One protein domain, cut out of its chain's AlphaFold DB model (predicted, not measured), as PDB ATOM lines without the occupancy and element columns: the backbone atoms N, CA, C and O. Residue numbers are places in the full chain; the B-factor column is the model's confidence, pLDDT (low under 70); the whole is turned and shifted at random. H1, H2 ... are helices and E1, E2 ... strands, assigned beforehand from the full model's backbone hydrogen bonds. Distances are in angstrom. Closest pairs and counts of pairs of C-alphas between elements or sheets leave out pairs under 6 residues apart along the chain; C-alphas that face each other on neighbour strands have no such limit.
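Overview. This is residues 371 to 482 of the 773 residues of the protein "Hypothetical protein" of Neobodo designis (UniProt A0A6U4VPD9). Little regular structure: a body of wound loops holds the hairpin E1-E2 and short helix H1, and long H2 sticks out as an arm with residues 468 to 482. Of 112 printed residues, 29 are in named elements, in the order E1, E2, H1, H2; the class is mixed, the sheet antiparallel. It is only just compact, close to loose: radius of gyration of the C-alphas 15.6 A, spans 52 by 37 by 26 A.

Arrangement. Look first at E1, residues 393 to 396, and E2, residues 405 to 407, a hairpin; N 393 and O 407 are within hydrogen-bond range, 2.8 A. H1, residues 429 to 433, is apart from E1; H2, residues 466 to 482, is apart from E1, E2 and H1. Every O i to N i+4 pair is within hydrogen-bond range in H1, 12 of 13 in H2.

Along the chain. Find C-alpha 393 at (157.661, 172.242, 29.319), where E1 begins, 9.9 A long; E2 is 6.4 A, H1 5.8 A. H2 runs 23.9 A to C-alpha 482 at (120.389, 163.207, 48.820).

Size, cuts and confidence. The printed part has no cut; links E2 to H1 and H1 to H2 are long. Residues 465 to 469 have pLDDT under 70.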
ATOM      1  N   HIS A 371     162.259 179.975  48.001       97.31
ATOM      2  CA  HIS A 371     161.306 180.410  46.975       97.31
ATOM      3  C   HIS A 371     159.911 180.550  47.599       97.31
ATOM      4  O   HIS A 371     159.296 179.559  48.008       97.31
ATOM      5  N   VAL A 372     159.411 181.782  47.675       97.06
ATOM      6  CA  VAL A 372     158.058 182.135  48.123       97.06
ATOM      7  C   VAL A 372     157.188 182.406  46.900       97.06
ATOM      8  O   VAL A 372     157.596 183.124  45.993       97.06
ATOM      9  N   ASN A 373     155.977 181.849  46.882       97.31
ATOM     10  CA  ASN A 373     155.020 182.091  45.809       97.31
ATOM     11  C   ASN A 373     154.294 183.424  46.058       97.31
ATOM     12  O   ASN A 373     153.247 183.471  46.718       97.31
ATOM     13  N   TYR A 374     154.917 184.509  45.604       97.44
ATOM     14  CA  TYR A 374     154.306 185.831  45.494       97.44
ATOM     15  C   TYR A 374     153.514 185.957  44.187       97.44
ATOM     16  O   TYR A 374     153.797 185.264  43.211       97.44
ATOM     17  N   ALA A 375     152.521 186.841  44.195       97.25
ATOM     18  CA  ALA A 375     151.908 187.380  42.996       97.25
ATOM     19  C   ALA A 375     152.738 188.585  42.538       97.25
ATOM     20  O   ALA A 375     152.926 189.526  43.310       97.25
ATOM     21  N   TRP A 376     153.246 188.530  41.310       97.81
ATOM     22  CA  TRP A 376     154.039 189.595  40.688       97.81
ATOM     23  C   TRP A 376     153.200 190.278  39.609       97.81
ATOM     24  O   TRP A 376     152.399 189.604  38.960       97.81
ATOM     25  N   ARG A 377     153.362 191.586  39.383       98.06
ATOM     26  CA  ARG A 377     152.539 192.291  38.384       98.06
ATOM     27  C   ARG A 377     152.949 191.956  36.963       98.06
ATOM     28  O   ARG A 377     152.103 191.859  36.078       98.06
ATOM     29  N   SER A 378     154.246 191.763  36.763       97.75
ATOM     30  CA  SER A 378     154.829 191.358  35.496       97.75
ATOM     31  C   SER A 378     155.955 190.348  35.715       97.75
ATOM     32  O   SER A 378     156.357 190.060  36.845       97.75
ATOM     33  N   LEU A 379     156.463 189.784  34.620       97.06
ATOM     34  CA  LEU A 379     157.583 188.849  34.662       97.06
ATOM     35  C   LEU A 379     158.904 189.558  34.998       97.06
ATOM     36  O   LEU A 379     159.839 188.911  35.454       97.06
ATOM     37  N   GLU A 380     159.000 190.867  34.808       97.19
ATOM     38  CA  GLU A 380     160.214 191.664  35.008       97.19
ATOM     39  C   GLU A 380     160.440 191.990  36.492       97.19
ATOM     40  O   GLU A 380     161.585 192.054  36.931       97.19
ATOM     41  N   GLU A 381     159.368 192.103  37.289       96.94
ATOM     42  CA  GLU A 381     159.445 192.302  38.748       96.94
ATOM     43  C   GLU A 381     159.987 191.069  39.507       96.94
ATOM     44  O   GLU A 381     160.393 191.187  40.664       96.94
ATOM     45  N   VAL A 382     159.987 189.878  38.891       97.25
ATOM     46  CA  VAL A 382     160.310 188.603  39.557       97.25
ATOM     47  C   VAL A 382     161.788 188.543  39.958       97.25
ATOM     48  O   VAL A 382     162.654 188.247  39.133       97.25
ATOM     49  N   SER A 383     162.068 188.742  41.250       95.94
ATOM     50  CA  SER A 383     163.434 188.798  41.804       95.94
ATOM     51  C   SER A 383     164.171 187.453  41.893       95.94
ATOM     52  O   SER A 383     165.355 187.415  42.227       95.94
ATOM     53  N   TYR A 384     163.491 186.342  41.605       96.56
ATOM     54  CA  TYR A 384     164.077 185.003  41.572       96.56
ATOM     55  C   TYR A 384     164.626 184.659  40.180       96.56
ATOM     56  O   TYR A 384     164.002 184.964  39.159       96.56
ATOM     57  N   GLU A 385     165.751 183.937  40.131       96.88
ATOM     58  CA  GLU A 385     166.285 183.411  38.870       96.88
ATOM     59  C   GLU A 385     165.296 182.413  38.234       96.88
ATOM     60  O   GLU A 385     164.666 181.596  38.915       96.88
ATOM     61  N   ARG A 386     165.164 182.476  36.909       97.50
ATOM     62  CA  ARG A 386     164.234 181.685  36.089       97.50
ATOM     63  C   ARG A 386     164.990 180.929  35.006       97.50
ATOM     64  O   ARG A 386     166.159 181.213  34.753       97.50
ATOM     65  N   TYR A 387     164.343 179.952  34.379       97.00
ATOM     66  CA  TYR A 387     164.918 179.349  33.177       97.00
ATOM     67  C   TYR A 387     164.855 180.336  31.996       97.00
ATOM     68  O   TYR A 387     163.940 181.165  31.945       97.00
ATOM     69  N   PRO A 388     165.811 180.284  31.051       96.38
ATOM     70  CA  PRO A 388     165.738 181.087  29.834       96.38
ATOM     71  C   PRO A 388     164.508 180.691  28.993       96.38
ATOM     72  O   PRO A 388     164.068 179.542  29.087       96.38
ATOM     73  N   PRO A 389     163.965 181.592  28.151       97.06
ATOM     74  CA  PRO A 389     162.934 181.245  27.171       97.06
ATOM     75  C   PRO A 389     163.353 180.062  26.281       97.06
ATOM     76  O   PRO A 389     164.526 179.920  25.938       97.06
ATOM     77  N   GLY A 390     162.392 179.218  25.903       96.69
ATOM     78  CA  GLY A 390     162.630 177.981  25.157       96.69
ATOM     79  C   GLY A 390     161.331 177.209  24.913       96.69
ATOM     80  O   GLY A 390     160.250 177.766  25.070       96.69
ATOM     81  N   GLU A 391     161.435 175.931  24.549       97.19
ATOM     82  CA  GLU A 391     160.278 175.062  24.287       97.19
ATOM     83  C   GLU A 391     159.363 174.902  25.527       97.19
ATOM     84  O   GLU A 391     159.881 174.687  26.630       97.19
ATOM     85  N   PRO A 392     158.021 174.959  25.381       97.50
ATOM     86  CA  PRO A 392     157.079 174.737  26.477       97.50
ATOM     87  C   PRO A 392     157.274 173.387  27.176       97.50
ATOM     88  O   PRO A 392     157.244 172.320  26.564       97.50
ATOM     89  N   LEU A 393     157.419 173.423  28.498       97.06
ATOM     90  CA  LEU A 393     157.661 172.242  29.319       97.06
ATOM     91  C   LEU A 393     156.339 171.634  29.794       97.06
ATOM     92  O   LEU A 393     155.532 172.303  30.439       97.06
ATOM     93  N   LEU A 394     156.143 170.341  29.528       97.12
ATOM     94  CA  LEU A 394     155.007 169.578  30.046       97.12
ATOM     95  C   LEU A 394     155.237 169.196  31.518       97.12
ATOM     96  O   LEU A 394     156.152 168.433  31.849       97.12
ATOM     97  N   ILE A 395     154.378 169.712  32.397       96.88
ATOM     98  CA  ILE A 395     154.442 169.553  33.850       96.88
ATOM     99  C   ILE A 395     153.203 168.806  34.361       96.88
ATOM    100  O   ILE A 395     152.078 168.967  33.885       96.88
ATOM    101  N   ALA A 396     153.432 167.943  35.348       96.44
ATOM    102  CA  ALA A 396     152.412 167.234  36.099       96.44
ATOM    103  C   ALA A 396     152.011 168.010  37.375       96.44
ATOM    104  O   ALA A 396     152.892 168.465  38.120       96.44
ATOM    105  N   PRO A 397     150.704 168.107  37.690       94.44
ATOM    106  CA  PRO A 397     150.208 168.589  38.978       94.44
ATOM    107  C   PRO A 397     150.879 167.884  40.170       94.44
ATOM    108  O   PRO A 397     151.327 166.741  40.029       94.44
ATOM    109  N   PRO A 398     150.930 168.491  41.372       94.12
ATOM    110  CA  PRO A 398     151.558 167.860  42.531       94.12
ATOM    111  C   PRO A 398     150.971 166.469  42.828       94.12
ATOM    112  O   PRO A 398     149.775 166.331  43.086       94.12
ATOM    113  N   ASN A 399     151.836 165.450  42.850       91.44
ATOM    114  CA  ASN A 399     151.516 164.016  42.983       91.44
ATOM    115  C   ASN A 399     150.847 163.341  41.763       91.44
ATOM    116  O   ASN A 399     150.518 162.156  41.841       91.44
ATOM    117  N   SER A 400     150.679 164.031  40.630       92.31
ATOM    118  CA  SER A 400     150.289 163.397  39.365       92.31
ATOM    119  C   SER A 400     151.467 162.640  38.733       92.31
ATOM    120  O   SER A 400     152.621 163.053  38.838       92.31
ATOM    121  N   LYS A 401     151.162 161.536  38.039       93.56
ATOM    122  CA  LYS A 401     152.100 160.814  37.154       93.56
ATOM    123  C   LYS A 401     151.990 161.231  35.684       93.56
ATOM    124  O   LYS A 401     152.787 160.778  34.870       93.56
ATOM    125  N   VAL A 402     150.996 162.048  35.343       94.25
ATOM    126  CA  VAL A 402     150.699 162.501  33.980       94.25
ATOM    127  C   VAL A 402     150.948 164.001  33.918       94.25
ATOM    128  O   VAL A 402     150.434 164.742  34.760       94.25
ATOM    129  N   ALA A 403     151.742 164.440  32.940       95.62
ATOM    130  CA  ALA A 403     151.869 165.854  32.626       95.62
ATOM    131  C   ALA A 403     150.610 166.327  31.893       95.62
ATOM    132  O   ALA A 403     150.209 165.714  30.906       95.62
ATOM    133  N   THR A 404     149.983 167.385  32.398       94.81
ATOM    134  CA  THR A 404     148.702 167.910  31.889       94.81
ATOM    135  C   THR A 404     148.747 169.408  31.607       94.81
ATOM    136  O   THR A 404     147.804 169.943  31.036       94.81
ATOM    137  N   GLU A 405     149.818 170.088  32.013       95.38
ATOM    138  CA  GLU A 405     149.952 171.540  31.947       95.38
ATOM    139  C   GLU A 405     151.233 171.881  31.177       95.38
ATOM    140  O   GLU A 405     152.321 171.445  31.557       95.38
ATOM    141  N   ALA A 406     151.115 172.636  30.086       97.12
ATOM    142  CA  ALA A 406     152.264 173.175  29.363       97.12
ATOM    143  C   ALA A 406     152.655 174.530  29.965       97.12
ATOM    144  O   ALA A 406     151.802 175.405  30.113       97.12
ATOM    145  N   TYR A 407     153.933 174.702  30.300       97.75
ATOM    146  CA  TYR A 407     154.468 175.938  30.864       97.75
ATOM    147  C   TYR A 407     155.636 176.481  30.048       97.75
ATOM    148  O   TYR A 407     156.632 175.796  29.817       97.75
ATOM    149  N   GLU A 408     155.545 177.761  29.714       97.69
ATOM    150  CA  GLU A 408     156.647 178.560  29.189       97.69
ATOM    151  C   GLU A 408     157.843 178.571  30.161       97.69
ATOM    152  O   GLU A 408     157.669 179.004  31.307       97.69
ATOM    153  N   PRO A 409     159.067 178.168  29.758       97.44
ATOM    154  CA  PRO A 409     160.221 178.078  30.661       97.44
ATOM    155  C   PRO A 409     160.524 179.364  31.439       97.44
ATOM    156  O   PRO A 409     160.869 179.316  32.619       97.44
ATOM    157  N   HIS A 410     160.312 180.522  30.812       97.19
ATOM    158  CA  HIS A 410     160.548 181.840  31.403       97.19
ATOM    159  C   HIS A 410     159.522 182.239  32.489       97.19
ATOM    160  O   HIS A 410     159.713 183.242  33.180       97.19
ATOM    161  N   THR A 411     158.451 181.454  32.668       97.44
ATOM    162  CA  THR A 411     157.483 181.569  33.779       97.44
ATOM    163  C   THR A 411     157.832 180.662  34.965       97.44
ATOM    164  O   THR A 411     157.126 180.652  35.973       97.44
ATOM    165  N   LEU A 412     158.919 179.892  34.876       97.81
ATOM    166  CA  LEU A 412     159.314 178.892  35.864       97.81
ATOM    167  C   LEU A 412     160.602 179.321  36.573       97.81
ATOM    168  O   LEU A 412     161.599 179.666  35.932       97.81
ATOM    169  N   LEU A 413     160.609 179.264  37.907       97.81
ATOM    170  CA  LEU A 413     161.820 179.536  38.682       97.81
ATOM    171  C   LEU A 413     162.862 178.443  38.439       97.81
ATOM    172  O   LEU A 413     162.541 177.249  38.384       97.81
ATOM    173  N   LYS A 414     164.127 178.852  38.366       96.94
ATOM    174  CA  LYS A 414     165.258 177.949  38.193       96.94
ATOM    175  C   LYS A 414     165.383 177.054  39.422       96.94
ATOM    176  O   LYS A 414     165.515 177.515  40.554       96.94
ATOM    177  N   THR A 415     165.323 175.752  39.187       97.12
ATOM    178  CA  THR A 415     165.418 174.704  40.209       97.12
ATOM    179  C   THR A 415     166.288 173.543  39.707       97.12
ATOM    180  O   THR A 415     166.696 173.509  38.541       97.12
ATOM    181  N   LYS A 416     166.535 172.534  40.545       96.56
ATOM    182  CA  LYS A 416     167.140 171.257  40.131       96.56
ATOM    183  C   LYS A 416     166.140 170.283  39.490       96.56
ATOM    184  O   LYS A 416     166.494 169.130  39.257       96.56
ATOM    185  N   ALA A 417     164.923 170.724  39.150       95.94
ATOM    186  CA  ALA A 417     163.933 169.906  38.448       95.94
ATOM    187  C   ALA A 417     164.427 169.436  37.065       95.94
ATOM    188  O   ALA A 417     164.450 168.231  36.817       95.94
ATOM    189  N   LEU A 418     164.900 170.355  36.208       92.56
ATOM    190  CA  LEU A 418     165.434 170.016  34.874       92.56
ATOM    191  C   LEU A 418     166.740 169.208  34.919       92.56
ATOM    192  O   LEU A 418     167.019 168.441  34.005       92.56
ATOM    193  N   ALA A 419     167.520 169.346  35.995       93.19
ATOM    194  CA  ALA A 419     168.715 168.537  36.239       93.19
ATOM    195  C   ALA A 419     168.394 167.146  36.824       93.19
ATOM    196  O   ALA A 419     169.298 166.337  37.030       93.19
ATOM    197  N   SER A 420     167.124 166.855  37.131       90.00
ATOM    198  CA  SER A 420     166.705 165.552  37.637       90.00
ATOM    199  C   SER A 420     166.313 164.620  36.490       90.00
ATOM    200  O   SER A 420     165.618 165.008  35.556       90.00
ATOM    201  N   SER A 421     166.679 163.344  36.596       87.75
ATOM    202  CA  SER A 421     166.274 162.293  35.651       87.75
ATOM    203  C   SER A 421     164.791 161.896  35.752       87.75
ATOM    204  O   SER A 421     164.369 160.906  35.155       87.75
ATOM    205  N   ARG A 422     163.975 162.634  36.519       84.81
ATOM    206  CA  ARG A 422     162.562 162.316  36.748       84.81
ATOM    207  C   ARG A 422     161.703 162.893  35.628       84.81
ATOM    208  O   ARG A 422     161.616 164.107  35.469       84.81
ATOM    209  N   ARG A 423     161.029 162.011  34.887       87.75
ATOM    210  CA  ARG A 423     159.966 162.364  33.936       87.75
ATOM    211  C   ARG A 423     158.637 161.711  34.365       87.75
ATOM    212  O   ARG A 423     158.672 160.565  34.813       87.75
ATOM    213  N   PRO A 424     157.487 162.401  34.232       93.06
ATOM    214  CA  PRO A 424     157.364 163.813  33.859       93.06
ATOM    215  C   PRO A 424     157.947 164.757  34.924       93.06
ATOM    216  O   PRO A 424     158.124 164.380  36.085       93.06
ATOM    217  N   LEU A 425     158.220 166.000  34.522       96.75
ATOM    218  CA  LEU A 425     158.437 167.091  35.471       96.75
ATOM    219  C   LEU A 425     157.158 167.287  36.292       96.75
ATOM    220  O   LEU A 425     156.059 167.068  35.788       96.75
ATOM    221  N   SER A 426     157.276 167.696  37.552       97.00
ATOM    222  CA  SER A 426     156.114 167.911  38.425       97.00
ATOM    223  C   SER A 426     156.276 169.143  39.307       97.00
ATOM    224  O   SER A 426     157.390 169.501  39.701       97.00
ATOM    225  N   HIS A 427     155.152 169.792  39.612       96.88
ATOM    226  CA  HIS A 427     155.095 170.944  40.515       96.88
ATOM    227  C   HIS A 427     155.475 170.570  41.948       96.88
ATOM    228  O   HIS A 427     155.029 169.559  42.497       96.88
ATOM    229  N   CYS A 428     156.237 171.442  42.603       97.38
ATOM    230  CA  CYS A 428     156.590 171.293  44.009       97.38
ATOM    231  C   CYS A 428     155.360 171.466  44.909       97.38
ATOM    232  O   CYS A 428     154.824 172.568  45.036       97.38
ATOM    233  N   ALA A 429     154.954 170.404  45.611       96.06
ATOM    234  CA  ALA A 429     153.814 170.435  46.529       96.06
ATOM    235  C   ALA A 429     153.934 171.535  47.608       96.06
ATOM    236  O   ALA A 429     152.942 172.191  47.923       96.06
ATOM    237  N   HIS A 430     155.136 171.792  48.137       96.31
ATOM    238  CA  HIS A 430     155.362 172.859  49.120       96.31
ATOM    239  C   HIS A 430     155.202 174.258  48.509       96.31
ATOM    240  O   HIS A 430     154.510 175.106  49.073       96.31
ATOM    241  N   TYR A 431     155.774 174.498  47.327       97.00
ATOM    242  CA  TYR A 431     155.625 175.783  46.643       97.00
ATOM    243  C   TYR A 431     154.172 176.032  46.202       97.00
ATOM    244  O   TYR A 431     153.661 177.139  46.359       97.00
ATOM    245  N   HIS A 432     153.484 174.994  45.724       95.00
ATOM    246  CA  HIS A 432     152.102 175.062  45.252       95.00
ATOM    247  C   HIS A 432     151.085 175.242  46.396       95.00
ATOM    248  O   HIS A 432     150.297 176.184  46.378       95.00
ATOM    249  N   PHE A 433     151.100 174.378  47.422       93.38
ATOM    250  CA  PHE A 433     150.099 174.417  48.499       93.38
ATOM    251  C   PHE A 433     150.476 175.357  49.651       93.38
ATOM    252  O   PHE A 433     149.628 176.109  50.129       93.38
ATOM    253  N   ASN A 434     151.742 175.356  50.085       94.75
ATOM    254  CA  ASN A 434     152.189 176.163  51.230       94.75
ATOM    255  C   ASN A 434     152.668 177.562  50.802       94.75
ATOM    256  O   ASN A 434     152.968 178.400  51.655       94.75
ATOM    257  N   ARG A 435     152.744 177.831  49.487       95.69
ATOM    258  CA  ARG A 435     153.249 179.082  48.888       95.69
ATOM    259  C   ARG A 435     154.684 179.415  49.302       95.69
ATOM    260  O   ARG A 435     155.085 180.578  49.308       95.69
ATOM    261  N   THR A 436     155.462 178.418  49.721       95.81
ATOM    262  CA  THR A 436     156.853 178.562  50.171       95.81
ATOM    263  C   THR A 436     157.549 177.208  50.091       95.81
ATOM    264  O   THR A 436     157.028 176.212  50.589       95.81
ATOM    265  N   CYS A 437     158.731 177.174  49.482       97.12
ATOM    266  CA  CYS A 437     159.590 176.000  49.413       97.12
ATOM    267  C   CYS A 437     160.990 176.352  49.922       97.12
ATOM    268  O   CYS A 437     161.721 177.114  49.287       97.12
ATOM    269  N   ASN A 438     161.357 175.752  51.054       95.62
ATOM    270  CA  ASN A 438     162.618 175.991  51.764       95.62
ATOM    271  C   ASN A 438     163.862 175.492  51.013       95.62
ATOM    272  O   ASN A 438     164.972 175.869  51.363       95.62
ATOM    273  N   LEU A 439     163.682 174.642  49.996       95.00
ATOM    274  CA  LEU A 439     164.767 174.197  49.117       95.00
ATOM    275  C   LEU A 439     165.087 175.234  48.026       95.00
ATOM    276  O   LEU A 439     166.174 175.198  47.460       95.00
ATOM    277  N   GLY A 440     164.139 176.118  47.689       95.12
ATOM    278  CA  GLY A 440     164.265 177.074  46.586       95.12
ATOM    279  C   GLY A 440     164.839 176.454  45.313       95.12
ATOM    280  O   GLY A 440     164.255 175.518  44.766       95.12
ATOM    281  N   HIS A 441     165.995 176.951  44.869       95.25
ATOM    282  CA  HIS A 441     166.694 176.456  43.681       95.25
ATOM    283  C   HIS A 441     167.228 175.009  43.803       95.25
ATOM    284  O   HIS A 441     167.341 174.318  42.792       95.25
ATOM    285  N   GLU A 442     167.466 174.490  45.014       95.19
ATOM    286  CA  GLU A 442     167.827 173.079  45.244       95.19
ATOM    287  C   GLU A 442     166.636 172.120  45.064       95.19
ATOM    288  O   GLU A 442     166.806 170.898  45.073       95.19
ATOM    289  N   CYS A 443     165.410 172.635  44.898       96.56
ATOM    290  CA  CYS A 443     164.238 171.781  44.752       96.56
ATOM    291  C   CYS A 443     164.328 170.908  43.489       96.56
ATOM    292  O   CYS A 443     164.676 171.373  42.408       96.56
ATOM    293  N   ARG A 444     163.958 169.628  43.605       96.88
ATOM    294  CA  ARG A 444     163.890 168.675  42.477       96.88
ATOM    295  C   ARG A 444     162.534 168.696  41.753       96.88
ATOM    296  O   ARG A 444     162.218 167.771  41.015       96.88
ATOM    297  N   PHE A 445     161.732 169.729  41.998       97.31
ATOM    298  CA  PHE A 445     160.376 169.914  41.490       97.31
ATOM    299  C   PHE A 445     160.205 171.358  41.017       97.31
ATOM    300  O   PHE A 445     160.823 172.267  41.573       97.31
ATOM    301  N   VAL A 446     159.365 171.576  40.009       97.69
ATOM    302  CA  VAL A 446     159.216 172.888  39.371       97.69
ATOM    303  C   VAL A 446     158.419 173.847  40.262       97.69
ATOM    304  O   VAL A 446     157.481 173.442  40.953       97.69
ATOM    305  N   HIS A 447     158.794 175.126  40.250       98.06
ATOM    306  CA  HIS A 447     158.048 176.225  40.863       98.06
ATOM    307  C   HIS A 447     157.583 177.182  39.747       98.06
ATOM    308  O   HIS A 447     158.405 177.914  39.198       98.06
ATOM    309  N   ALA A 448     156.294 177.183  39.400       97.62
ATOM    310  CA  ALA A 448     155.731 178.135  38.436       97.62
ATOM    311  C   ALA A 448     155.411 179.487  39.099       97.62
ATOM    312  O   ALA A 448     154.852 179.527  40.195       97.62
ATOM    313  N   VAL A 449     155.763 180.596  38.453       97.56
ATOM    314  CA  VAL A 449     155.483 181.955  38.939       97.56
ATOM    315  C   VAL A 449     154.000 182.285  38.759       97.56
ATOM    316  O   VAL A 449     153.409 181.957  37.733       97.56
ATOM    317  N   PHE A 450     153.401 182.965  39.739       97.25
ATOM    318  CA  PHE A 450     152.061 183.531  39.607       97.25
ATOM    319  C   PHE A 450     152.146 185.009  39.200       97.25
ATOM    320  O   PHE A 450     152.732 185.816  39.926       97.25
ATOM    321  N   ILE A 451     151.554 185.353  38.053       97.31
ATOM    322  CA  ILE A 451     151.475 186.724  37.534       97.31
ATOM    323  C   ILE A 451     150.041 187.242  37.687       97.31
ATOM    324  O   ILE A 451     149.089 186.579  37.277       97.31
ATOM    325  N   ASP A 452     149.902 188.426  38.271       97.38
ATOM    326  CA  ASP A 452     148.652 189.166  38.457       97.38
ATOM    327  C   ASP A 452     148.979 190.669  38.405       97.38
ATOM    328  O   ASP A 452     149.486 191.208  39.391       97.38
ATOM    329  N   PRO A 453     148.685 191.368  37.290       97.50
ATOM    330  CA  PRO A 453     148.961 192.799  37.136       97.50
ATOM    331  C   PRO A 453     148.335 193.704  38.208       97.50
ATOM    332  O   PRO A 453     148.769 194.844  38.374       97.50
ATOM    333  N   THR A 454     147.333 193.219  38.953       97.56
ATOM    334  CA  THR A 454     146.671 193.958  40.040       97.56
ATOM    335  C   THR A 454     147.298 193.713  41.418       97.56
ATOM    336  O   THR A 454     146.899 194.344  42.401       97.56
ATOM    337  N   ALA A 455     148.302 192.831  41.505       97.25
ATOM    338  CA  ALA A 455     148.936 192.443  42.755       97.25
ATOM    339  C   ALA A 455     149.554 193.632  43.510       97.25
ATOM    340  O   ALA A 455     150.155 194.557  42.947       97.25
ATOM    341  N   LYS A 456     149.442 193.579  44.839       97.00
ATOM    342  CA  LYS A 456     150.194 194.450  45.743       97.00
ATOM    343  C   LYS A 456     151.601 193.898  45.950       97.00
ATOM    344  O   LYS A 456     151.828 192.693  45.884       97.00
ATOM    345  N   GLU A 457     152.541 194.785  46.244       93.31
ATOM    346  CA  GLU A 457     153.917 194.404  46.554       93.31
ATOM    347  C   GLU A 457     153.950 193.365  47.694       93.31
ATOM    348  O   GLU A 457     153.222 193.491  48.682       93.31
ATOM    349  N   HIS A 458     154.759 192.311  47.547       92.00
ATOM    350  CA  HIS A 458     154.834 191.178  48.483       92.00
ATOM    351  C   HIS A 458     153.510 190.414  48.738       92.00
ATOM    352  O   HIS A 458     153.449 189.576  49.649       92.00
ATOM    353  N   GLN A 459     152.455 190.629  47.942       96.50
ATOM    354  CA  GLN A 459     151.227 189.834  48.006       96.50
ATOM    355  C   GLN A 459     151.555 188.367  47.718       96.50
ATOM    356  O   GLN A 459     152.145 188.032  46.695       96.50
ATOM    357  N   ARG A 460     151.185 187.453  48.619       96.38
ATOM    358  CA  ARG A 460     151.308 186.014  48.345       96.38
ATOM    359  C   ARG A 460     150.280 185.611  47.298       96.38
ATOM    360  O   ARG A 460     149.130 186.036  47.393       96.38
ATOM    361  N   ALA A 461     150.679 184.741  46.373       95.50
ATOM    362  CA  ALA A 461     149.786 184.173  45.371       95.50
ATOM    363  C   ALA A 461     148.509 183.604  46.028       95.50
ATOM    364  O   ALA A 461     148.564 183.121  47.177       95.50
ATOM    365  N   PRO A 462     147.350 183.646  45.348       93.50
ATOM    366  CA  PRO A 462     146.168 182.944  45.820       93.50
ATOM    367  C   PRO A 462     146.498 181.454  45.955       93.50
ATOM    368  O   PRO A 462     147.184 180.869  45.117       93.50
ATOM    369  N   ILE A 463     146.031 180.819  47.033       88.25
ATOM    370  CA  ILE A 463     146.106 179.357  47.124       88.25
ATOM    371  C   ILE A 463     145.184 178.822  46.032       88.25
ATOM    372  O   ILE A 463     143.995 179.134  46.067       88.25
ATOM    373  N   ALA A 464     145.720 178.041  45.089       76.31
ATOM    374  CA  ALA A 464     144.953 177.497  43.972       76.31
ATOM    375  C   ALA A 464     143.664 176.833  44.487       76.31
ATOM    376  O   ALA A 464     143.692 175.787  45.148       76.31
ATOM    377  N   THR A 465     142.522 177.465  44.203       68.75
ATOM    378  CA  THR A 465     141.222 177.132  44.803       68.75
ATOM    379  C   THR A 465     140.639 175.825  44.277       68.75
ATOM    380  O   THR A 465     139.547 175.451  44.682       68.75
ATOM    381  N   ILE A 466     141.397 175.051  43.497       64.31
ATOM    382  CA  ILE A 466     141.109 173.679  43.064       64.31
ATOM    383  C   ILE A 466     140.636 172.807  44.245       64.31
ATOM    384  O   ILE A 466     139.629 172.116  44.138       64.31
ATOM    385  N   ARG A 467     141.271 172.894  45.430       61.75
ATOM    386  CA  ARG A 467     140.816 172.170  46.647       61.75
ATOM    387  C   ARG A 467     139.518 172.707  47.269       61.75
ATOM    388  O   ARG A 467     138.938 172.043  48.125       61.75
ATOM    389  N   GLN A 468     139.091 173.913  46.924       65.56
ATOM    390  CA  GLN A 468     137.820 174.507  47.348       65.56
ATOM    391  C   GLN A 468     136.724 174.203  46.317       65.56
ATOM    392  O   GLN A 468     135.659 173.747  46.709       65.56
ATOM    393  N   GLN A 469     137.035 174.307  45.023       67.25
ATOM    394  CA  GLN A 469     136.173 173.929  43.902       67.25
ATOM    395  C   GLN A 469     135.857 172.426  43.886       67.25
ATOM    396  O   GLN A 469     134.689 172.071  43.774       67.25
ATOM    397  N   LEU A 470     136.835 171.528  44.096       71.94
ATOM    398  CA  LEU A 470     136.549 170.088  44.240       71.94
ATOM    399  C   LEU A 470     135.661 169.800  45.454       71.94
ATOM    400  O   LEU A 470     134.778 168.955  45.366       71.94
ATOM    401  N   ARG A 471     135.853 170.507  46.578       77.69
ATOM    402  CA  ARG A 471     134.978 170.351  47.752       77.69
ATOM    403  C   ARG A 471     133.570 170.882  47.485       77.69
ATOM    404  O   ARG A 471     132.616 170.220  47.869       77.69
ATOM    405  N   GLN A 472     133.431 171.995  46.766       82.12
ATOM    406  CA  GLN A 472     132.136 172.515  46.315       82.12
ATOM    407  C   GLN A 472     131.443 171.551  45.335       82.12
ATOM    408  O   GLN A 472     130.259 171.282  45.504       82.12
ATOM    409  N   GLN A 473     132.167 170.954  44.379       83.44
ATOM    410  CA  GLN A 473     131.616 169.920  43.491       83.44
ATOM    411  C   GLN A 473     131.192 168.660  44.258       83.44
ATOM    412  O   GLN A 473     130.089 168.168  44.039       83.44
ATOM    413  N   GLN A 474     132.014 168.158  45.187       87.50
ATOM    414  CA  GLN A 474     131.667 166.992  46.013       87.50
ATOM    415  C   GLN A 474     130.456 167.269  46.917       87.50
ATOM    416  O   GLN A 474     129.561 166.432  47.008       87.50
ATOM    417  N   GLN A 475     130.375 168.457  47.526       87.81
ATOM    418  CA  GLN A 475     129.200 168.892  48.290       87.81
ATOM    419  C   GLN A 475     127.950 168.985  47.404       87.81
ATOM    420  O   GLN A 475     126.883 168.528  47.810       87.81
ATOM    421  N   HIS A 476     128.072 169.511  46.183       90.81
ATOM    422  CA  HIS A 476     126.947 169.610  45.256       90.81
ATOM    423  C   HIS A 476     126.473 168.229  44.767       90.81
ATOM    424  O   HIS A 476     125.270 167.976  44.733       90.81
ATOM    425  N   GLN A 477     127.388 167.295  44.484       89.50
ATOM    426  CA  GLN A 477     127.043 165.904  44.158       89.50
ATOM    427  C   GLN A 477     126.345 165.190  45.329       89.50
ATOM    428  O   GLN A 477     125.343 164.508  45.114       89.50
ATOM    429  N   GLN A 478     126.809 165.384  46.571       89.06
ATOM    430  CA  GLN A 478     126.138 164.837  47.758       89.06
ATOM    431  C   GLN A 478     124.726 165.416  47.945       89.06
ATOM    432  O   GLN A 478     123.795 164.663  48.224       89.06
ATOM    433  N   GLN A 479     124.536 166.724  47.730       88.81
ATOM    434  CA  GLN A 479     123.213 167.362  47.788       88.81
ATOM    435  C   GLN A 479     122.260 166.827  46.708       88.81
ATOM    436  O   GLN A 479     121.115 166.497  47.020       88.81
ATOM    437  N   GLN A 480     122.729 166.680  45.462       85.69
ATOM    438  CA  GLN A 480     121.922 166.113  44.375       85.69
ATOM    439  C   GLN A 480     121.525 164.654  44.648       85.69
ATOM    440  O   GLN A 480     120.367 164.287  44.441       85.69
ATOM    441  N   HIS A 481     122.445 163.826  45.155       85.69
ATOM    442  CA  HIS A 481     122.141 162.429  45.472       85.69
ATOM    443  C   HIS A 481     121.168 162.302  46.659       85.69
ATOM    444  O   HIS A 481     120.259 161.475  46.623       85.69
ATOM    445  N   GLY A 482     121.300 163.166  47.673       83.94
ATOM    446  CA  GLY A 482     120.389 163.207  48.820       83.94
ATOM    447  C   GLY A 482     118.942 163.549  48.448       83.94
ATOM    448  O   GLY A 482     118.020 162.948  48.993       83.94
TER     449      GLY A 482